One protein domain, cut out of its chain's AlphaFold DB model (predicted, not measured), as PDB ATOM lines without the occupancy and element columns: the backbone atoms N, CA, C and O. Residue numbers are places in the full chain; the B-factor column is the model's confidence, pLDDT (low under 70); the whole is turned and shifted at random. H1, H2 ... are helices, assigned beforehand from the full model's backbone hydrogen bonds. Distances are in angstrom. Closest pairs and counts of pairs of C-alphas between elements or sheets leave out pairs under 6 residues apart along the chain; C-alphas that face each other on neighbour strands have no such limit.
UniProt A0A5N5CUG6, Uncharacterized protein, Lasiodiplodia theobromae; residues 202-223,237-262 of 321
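AT A GLANCE: This is residues 202 to 223 and 237 to 262 of the 321 residues of an uncharacterized protein of Lasiodiplodia theobromae (UniProt A0A5N5CUG6). Two helices of 14 residues each, H1 and H2, cross as an X at a steep angle of 75 degrees, about perpendicular. After H2, the loop of residues 251 to 262 folds back toward the crossing. The printed part has 48 residues, with named helices H1 then H2 and no named strand; its class is all helix. It is compact, with a radius of gyration of the C-alphas of 10.1 A and spans of 27 by 25 by 15 A.

IN THESE COORDINATES: Find C-alpha 207 at (-21.694, 7.314, 15.039); from there H1, residues 207 to 220, runs 20.1 A. H2, residues 237 to 250, runs 18.9 A to C-alpha 250 at (-39.291, 8.327, 17.591).

HOW THE PARTS SIT: Look at Ala 216 and Asp 240, whose C-alphas are the closest of H1 and H2, 5.1 A apart. The helices touch through residues 212 to 217 and 240 to 244 alone, about perpendicular at 75 degrees. In both helices every O i to N i+4 pair is within hydrogen-bond range.

THE WHOLE: The C-alphas farthest apart, of Asn 203 and Asp 223, are 29.0 A apart. Residues 224 to 236 are not printed; C-alphas 223 and 237 are 14.4 A apart across this cut. Look for pLDDT under 70 at residues 220 to 223 and 255 to 259.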
ATOM      1  N   GLU A 202     -31.007   5.972  20.837       89.69
ATOM      2  CA  GLU A 202     -31.343   4.598  20.486       89.69
ATOM      3  C   GLU A 202     -31.853   4.521  19.038       89.69
ATOM      4  O   GLU A 202     -32.635   5.360  18.589       89.69
ATOM      5  N   ASN A 203     -31.421   3.499  18.295       88.06
ATOM      6  CA  ASN A 203     -31.712   3.333  16.864       88.06
ATOM      7  C   ASN A 203     -31.185   4.466  15.966       88.06
ATOM      8  O   ASN A 203     -31.539   4.533  14.787       88.06
ATOM      9  N   CYS A 204     -30.303   5.327  16.482       87.75
ATOM     10  CA  CYS A 204     -29.511   6.200  15.634       87.75
ATOM     11  C   CYS A 204     -28.579   5.332  14.781       87.75
ATOM     12  O   CYS A 204     -27.981   4.380  15.287       87.75
ATOM     13  N   LYS A 205     -28.496   5.623  13.477       89.44
ATOM     14  CA  LYS A 205     -27.826   4.806  12.448       89.44
ATOM     15  C   LYS A 205     -26.286   4.890  12.536       89.44
ATOM     16  O   LYS A 205     -25.610   5.166  11.545       89.44
ATOM     17  N   GLY A 206     -25.743   4.671  13.728       90.31
ATOM     18  CA  GLY A 206     -24.319   4.684  14.038       90.31
ATOM     19  C   GLY A 206     -23.728   6.069  14.344       90.31
ATOM     20  O   GLY A 206     -24.449   7.073  14.376       90.31
ATOM     21  N   PRO A 207     -22.398   6.128  14.546       92.06
ATOM     22  CA  PRO A 207     -21.694   7.314  15.039       92.06
ATOM     23  C   PRO A 207     -21.883   8.562  14.173       92.06
ATOM     24  O   PRO A 207     -22.215   9.620  14.693       92.06
ATOM     25  N   ALA A 208     -21.775   8.442  12.846       91.62
ATOM     26  CA  ALA A 208     -21.911   9.589  11.945       91.62
ATOM     27  C   ALA A 208     -23.289  10.276  12.049       91.62
ATOM     28  O   ALA A 208     -23.385  11.502  12.045       91.62
ATOM     29  N   HIS A 209     -24.362   9.491  12.193       92.31
ATOM     30  CA  HIS A 209     -25.711  10.038  12.365       92.31
ATOM     31  C   HIS A 209     -25.892  10.692  13.737       92.31
ATOM     32  O   HIS A 209     -26.606  11.687  13.845       92.31
ATOM     33  N   TRP A 210     -25.232  10.163  14.768       94.44
ATOM     34  CA  TRP A 210     -25.236  10.761  16.099       94.44
ATOM     35  C   TRP A 210     -24.510  12.105  16.119       94.44
ATOM     36  O   TRP A 210     -25.042  13.080  16.642       94.44
ATOM     37  N   GLU A 211     -23.338  12.187  15.492       94.50
ATOM     38  CA  GLU A 211     -22.600  13.445  15.364       94.50
ATOM     39  C   GLU A 211     -23.415  14.499  14.609       94.50
ATOM     40  O   GLU A 211     -23.534  15.637  15.067       94.50
ATOM     41  N   ARG A 212     -24.083  14.103  13.519       93.25
ATOM     42  CA  ARG A 212     -25.002  14.993  12.800       93.25
ATOM     43  C   ARG A 212     -26.177  15.450  13.669       93.25
ATOM     44  O   ARG A 212     -26.520  16.628  13.646       93.25
ATOM     45  N   LEU A 213     -26.772  14.552  14.457       93.00
ATOM     46  CA  LEU A 213     -27.865  14.901  15.368       93.00
ATOM     47  C   LEU A 213     -27.410  15.924  16.422       93.00
ATOM     48  O   LEU A 213     -28.120  16.897  16.664       93.00
ATOM     49  N   LYS A 214     -26.208  15.775  16.993       92.44
ATOM     50  CA  LYS A 214     -25.658  16.766  17.933       92.44
ATOM     51  C   LYS A 214     -25.507  18.147  17.298       92.44
ATOM     52  O   LYS A 214     -25.839  19.145  17.934       92.44
ATOM     53  N   VAL A 215     -25.024  18.209  16.054       90.81
ATOM     54  CA  VAL A 215     -24.911  19.467  15.298       90.81
ATOM     55  C   VAL A 215     -26.289  20.094  15.080       90.81
ATOM     56  O   VAL A 215     -26.471  21.269  15.401       90.81
ATOM     57  N   ALA A 216     -27.270  19.306  14.630       89.44
ATOM     58  CA  ALA A 216     -28.641  19.766  14.410       89.44
ATOM     59  C   ALA A 216     -29.273  20.350  15.689       89.44
ATOM     60  O   ALA A 216     -29.868  21.429  15.662       89.44
ATOM     61  N   CYS A 217     -29.100  19.682  16.832       87.00
ATOM     62  CA  CYS A 217     -29.630  20.140  18.118       87.00
ATOM     63  C   CYS A 217     -28.939  21.412  18.629       87.00
ATOM     64  O   CYS A 217     -29.613  22.323  19.106       87.00
ATOM     65  N   ARG A 218     -27.617  21.536  18.457       86.12
ATOM     66  CA  ARG A 218     -26.878  22.761  18.814       86.12
ATOM     67  C   ARG A 218     -27.274  23.955  17.954       86.12
ATOM     68  O   ARG A 218     -27.401  25.060  18.477       86.12
ATOM     69  N   ALA A 219     -27.480  23.740  16.655       80.56
ATOM     70  CA  ALA A 219     -27.936  24.788  15.746       80.56
ATOM     71  C   ALA A 219     -29.328  25.306  16.139       80.56
ATOM     72  O   ALA A 219     -29.567  26.508  16.099       80.56
ATOM     73  N   GLY A 220     -30.212  24.406  16.582       69.88
ATOM     74  CA  GLY A 220     -31.560  24.733  17.038       69.88
ATOM     75  C   GLY A 220     -31.652  25.524  18.341       69.88
ATOM     76  O   GLY A 220     -32.649  26.198  18.558       69.88
ATOM     77  N   SER A 221     -30.633  25.436  19.198       65.81
ATOM     78  CA  SER A 221     -30.591  26.143  20.484       65.81
ATOM     79  C   SER A 221     -30.136  27.602  20.362       65.81
ATOM     80  O   SER A 221     -30.241  28.345  21.336       65.81
ATOM     81  N   ARG A 222     -29.581  28.016  19.217       59.72
ATOM     82  CA  ARG A 222     -29.206  29.415  18.989       59.72
ATOM     83  C   ARG A 222     -30.440  30.189  18.551       59.72
ATOM     84  O   ARG A 222     -31.150  29.719  17.666       59.72
ATOM     85  N   ASP A 223     -30.651  31.363  19.149       57.12
ATOM     86  CA  ASP A 223     -31.749  32.274  18.820       57.12
ATOM     87  C   ASP A 223     -32.008  32.313  17.313       57.12
ATOM     88  O   ASP A 223     -31.111  32.581  16.506       57.12
ATOM     89  N   ARG A 237     -31.522  22.795   6.730       72.06
ATOM     90  CA  ARG A 237     -32.528  22.977   7.789       72.06
ATOM     91  C   ARG A 237     -33.590  21.889   7.773       72.06
ATOM     92  O   ARG A 237     -33.873  21.333   8.822       72.06
ATOM     93  N   ASP A 238     -34.129  21.533   6.609       82.88
ATOM     94  CA  ASP A 238     -35.234  20.570   6.550       82.88
ATOM     95  C   ASP A 238     -34.806  19.174   7.016       82.88
ATOM     96  O   ASP A 238     -35.549  18.493   7.723       82.88
ATOM     97  N   GLU A 239     -33.603  18.735   6.648       86.38
ATOM     98  CA  GLU A 239     -33.083  17.430   7.064       86.38
ATOM     99  C   GLU A 239     -32.677  17.411   8.541       86.38
ATOM    100  O   GLU A 239     -32.944  16.434   9.242       86.38
ATOM    101  N   ASP A 240     -32.086  18.494   9.043       87.50
ATOM    102  CA  ASP A 240     -31.710  18.604  10.451       87.50
ATOM    103  C   ASP A 240     -32.956  18.750  11.350       87.50
ATOM    104  O   ASP A 240     -33.021  18.151  12.422       87.50
ATOM    105  N   ASP A 241     -34.004  19.437  10.886       85.50
ATOM    106  CA  ASP A 241     -35.321  19.501  11.533       85.50
ATOM    107  C   ASP A 241     -35.999  18.134  11.568       85.50
ATOM    108  O   ASP A 241     -36.541  17.732  12.602       85.50
ATOM    109  N   LYS A 242     -35.957  17.385  10.459       90.69
ATOM    110  CA  LYS A 242     -36.442  15.998  10.424       90.69
ATOM    111  C   LYS A 242     -35.672  15.126  11.409       90.69
ATOM    112  O   LYS A 242     -36.294  14.317  12.093       90.69
ATOM    113  N   LEU A 243     -34.354  15.296  11.513       90.88
ATOM    114  CA  LEU A 243     -33.510  14.523  12.421       90.88
ATOM    115  C   LEU A 243     -33.808  14.844  13.895       90.88
ATOM    116  O   LEU A 243     -33.939  13.922  14.702       90.88
ATOM    117  N   ARG A 244     -34.010  16.123  14.236       89.50
ATOM    118  CA  ARG A 244     -34.451  16.559  15.573       89.50
ATOM    119  C   ARG A 244     -35.830  16.014  15.931       89.50
ATOM    120  O   ARG A 244     -35.984  15.359  16.956       89.50
ATOM    121  N   ARG A 245     -36.816  16.184  15.043       89.31
ATOM    122  CA  ARG A 245     -38.176  15.647  15.238       89.31
ATOM    123  C   ARG A 245     -38.181  14.127  15.330       89.31
ATOM    124  O   ARG A 245     -38.986  13.559  16.066       89.31
ATOM    125  N   TRP A 246     -37.313  13.454  14.573       91.81
ATOM    126  CA  TRP A 246     -37.122  12.016  14.707       91.81
ATOM    127  C   TRP A 246     -36.639  11.676  16.115       91.81
ATOM    128  O   TRP A 246     -37.245  10.812  16.745       91.81
ATOM    129  N   PHE A 247     -35.620  12.371  16.627       91.25
ATOM    130  CA  PHE A 247     -35.123  12.146  17.980       91.25
ATOM    131  C   PHE A 247     -36.232  12.344  19.019       91.25
ATOM    132  O   PHE A 247     -36.541  11.423  19.763       91.25
ATOM    133  N   GLU A 248     -36.912  13.485  18.994       88.25
ATOM    134  CA  GLU A 248     -37.961  13.815  19.962       88.25
ATOM    135  C   GLU A 248     -39.138  12.831  19.926       88.25
ATOM    136  O   GLU A 248     -39.621  12.404  20.969       88.25
ATOM    137  N   LYS A 249     -39.611  12.448  18.731       88.75
ATOM    138  CA  LYS A 249     -40.861  11.679  18.583       88.75
ATOM    139  C   LYS A 249     -40.673  10.173  18.459       88.75
ATOM    140  O   LYS A 249     -41.610   9.425  18.716       88.75
ATOM    141  N   ASN A 250     -39.513   9.723  17.985       89.56
ATOM    142  CA  ASN A 250     -39.291   8.327  17.591       89.56
ATOM    143  C   ASN A 250     -38.119   7.680  18.327       89.56
ATOM    144  O   ASN A 250     -38.077   6.451  18.418       89.56
ATOM    145  N   CYS A 251     -37.158   8.463  18.826       89.38
ATOM    146  CA  CYS A 251     -36.073   7.901  19.610       89.38
ATOM    147  C   CYS A 251     -36.585   7.564  21.007       89.38
ATOM    148  O   CYS A 251     -37.230   8.376  21.669       89.38
ATOM    149  N   PHE A 252     -36.317   6.341  21.457       85.50
ATOM    150  CA  PHE A 252     -36.910   5.863  22.696       85.50
ATOM    151  C   PHE A 252     -36.440   6.657  23.919       85.50
ATOM    152  O   PHE A 252     -37.252   7.004  24.773       85.50
ATOM    153  N   ASN A 253     -35.151   6.986  23.959       87.56
ATOM    154  CA  ASN A 253     -34.563   7.851  24.974       87.56
ATOM    155  C   ASN A 253     -34.575   9.338  24.570       87.56
ATOM    156  O   ASN A 253     -33.820  10.134  25.121       87.56
ATOM    157  N   GLY A 254     -35.415   9.722  23.599       83.88
ATOM    158  CA  GLY A 254     -35.526  11.103  23.130       83.88
ATOM    159  C   GLY A 254     -36.548  11.961  23.874       83.88
ATOM    160  O   GLY A 254     -36.400  13.178  23.914       83.88
ATOM    161  N   HIS A 255     -37.568  11.343  24.481       64.12
ATOM    162  CA  HIS A 255     -38.757  12.058  24.965       64.12
ATOM    163  C   HIS A 255     -38.863  12.154  26.501       64.12
ATOM    164  O   HIS A 255     -39.669  12.928  27.014       64.12
ATOM    165  N   SER A 256     -38.102  11.358  27.260       54.75
ATOM    166  CA  SER A 256     -38.407  11.111  28.679       54.75
ATOM    167  C   SER A 256     -37.711  12.029  29.681       54.75
ATOM    168  O   SER A 256     -38.229  12.174  30.784       54.75
ATOM    169  N   LEU A 257     -36.565  12.631  29.349       57.75
ATOM    170  CA  LEU A 257     -35.708  13.243  30.379       57.75
ATOM    171  C   LEU A 257     -35.460  14.746  30.217       57.75
ATOM    172  O   LEU A 257     -35.060  15.391  31.182       57.75
ATOM    173  N   TYR A 258     -35.720  15.326  29.043       65.75
ATOM    174  CA  TYR A 258     -35.325  16.707  28.768       65.75
ATOM    175  C   TYR A 258     -36.473  17.499  28.138       65.75
ATOM    176  O   TYR A 258     -36.740  17.338  26.946       65.75
ATOM    177  N   PRO A 259     -37.137  18.398  28.891       68.38
ATOM    178  CA  PRO A 259     -38.190  19.257  28.340       68.38
ATOM    179  C   PRO A 259     -37.680  20.209  27.243       68.38
ATOM    180  O   PRO A 259     -38.482  20.796  26.523       68.38
ATOM    181  N   TYR A 260     -36.358  20.337  27.089       71.44
ATOM    182  CA  TYR A 260     -35.689  21.205  26.116       71.44
ATOM    183  C   TYR A 260     -35.047  20.439  24.942       71.44
ATOM    184  O   TYR A 260     -34.238  21.003  24.208       71.44
ATOM    185  N   GLY A 261     -35.385  19.156  24.759       79.00
ATOM    186  CA  GLY A 261     -34.809  18.311  23.709       79.00
ATOM    187  C   GLY A 261     -33.390  17.822  24.022       79.00
ATOM    188  O   GLY A 261     -32.938  17.849  25.167       79.00
ATOM    189  N   LEU A 262     -32.680  17.331  23.001       85.44
ATOM    190  CA  LEU A 262     -31.313  16.828  23.162       85.44
ATOM    191  C   LEU A 262     -30.352  17.971  23.507       85.44
ATOM    192  O   LEU A 262     -30.056  18.812  22.658       85.44
TER     193      LEU A 262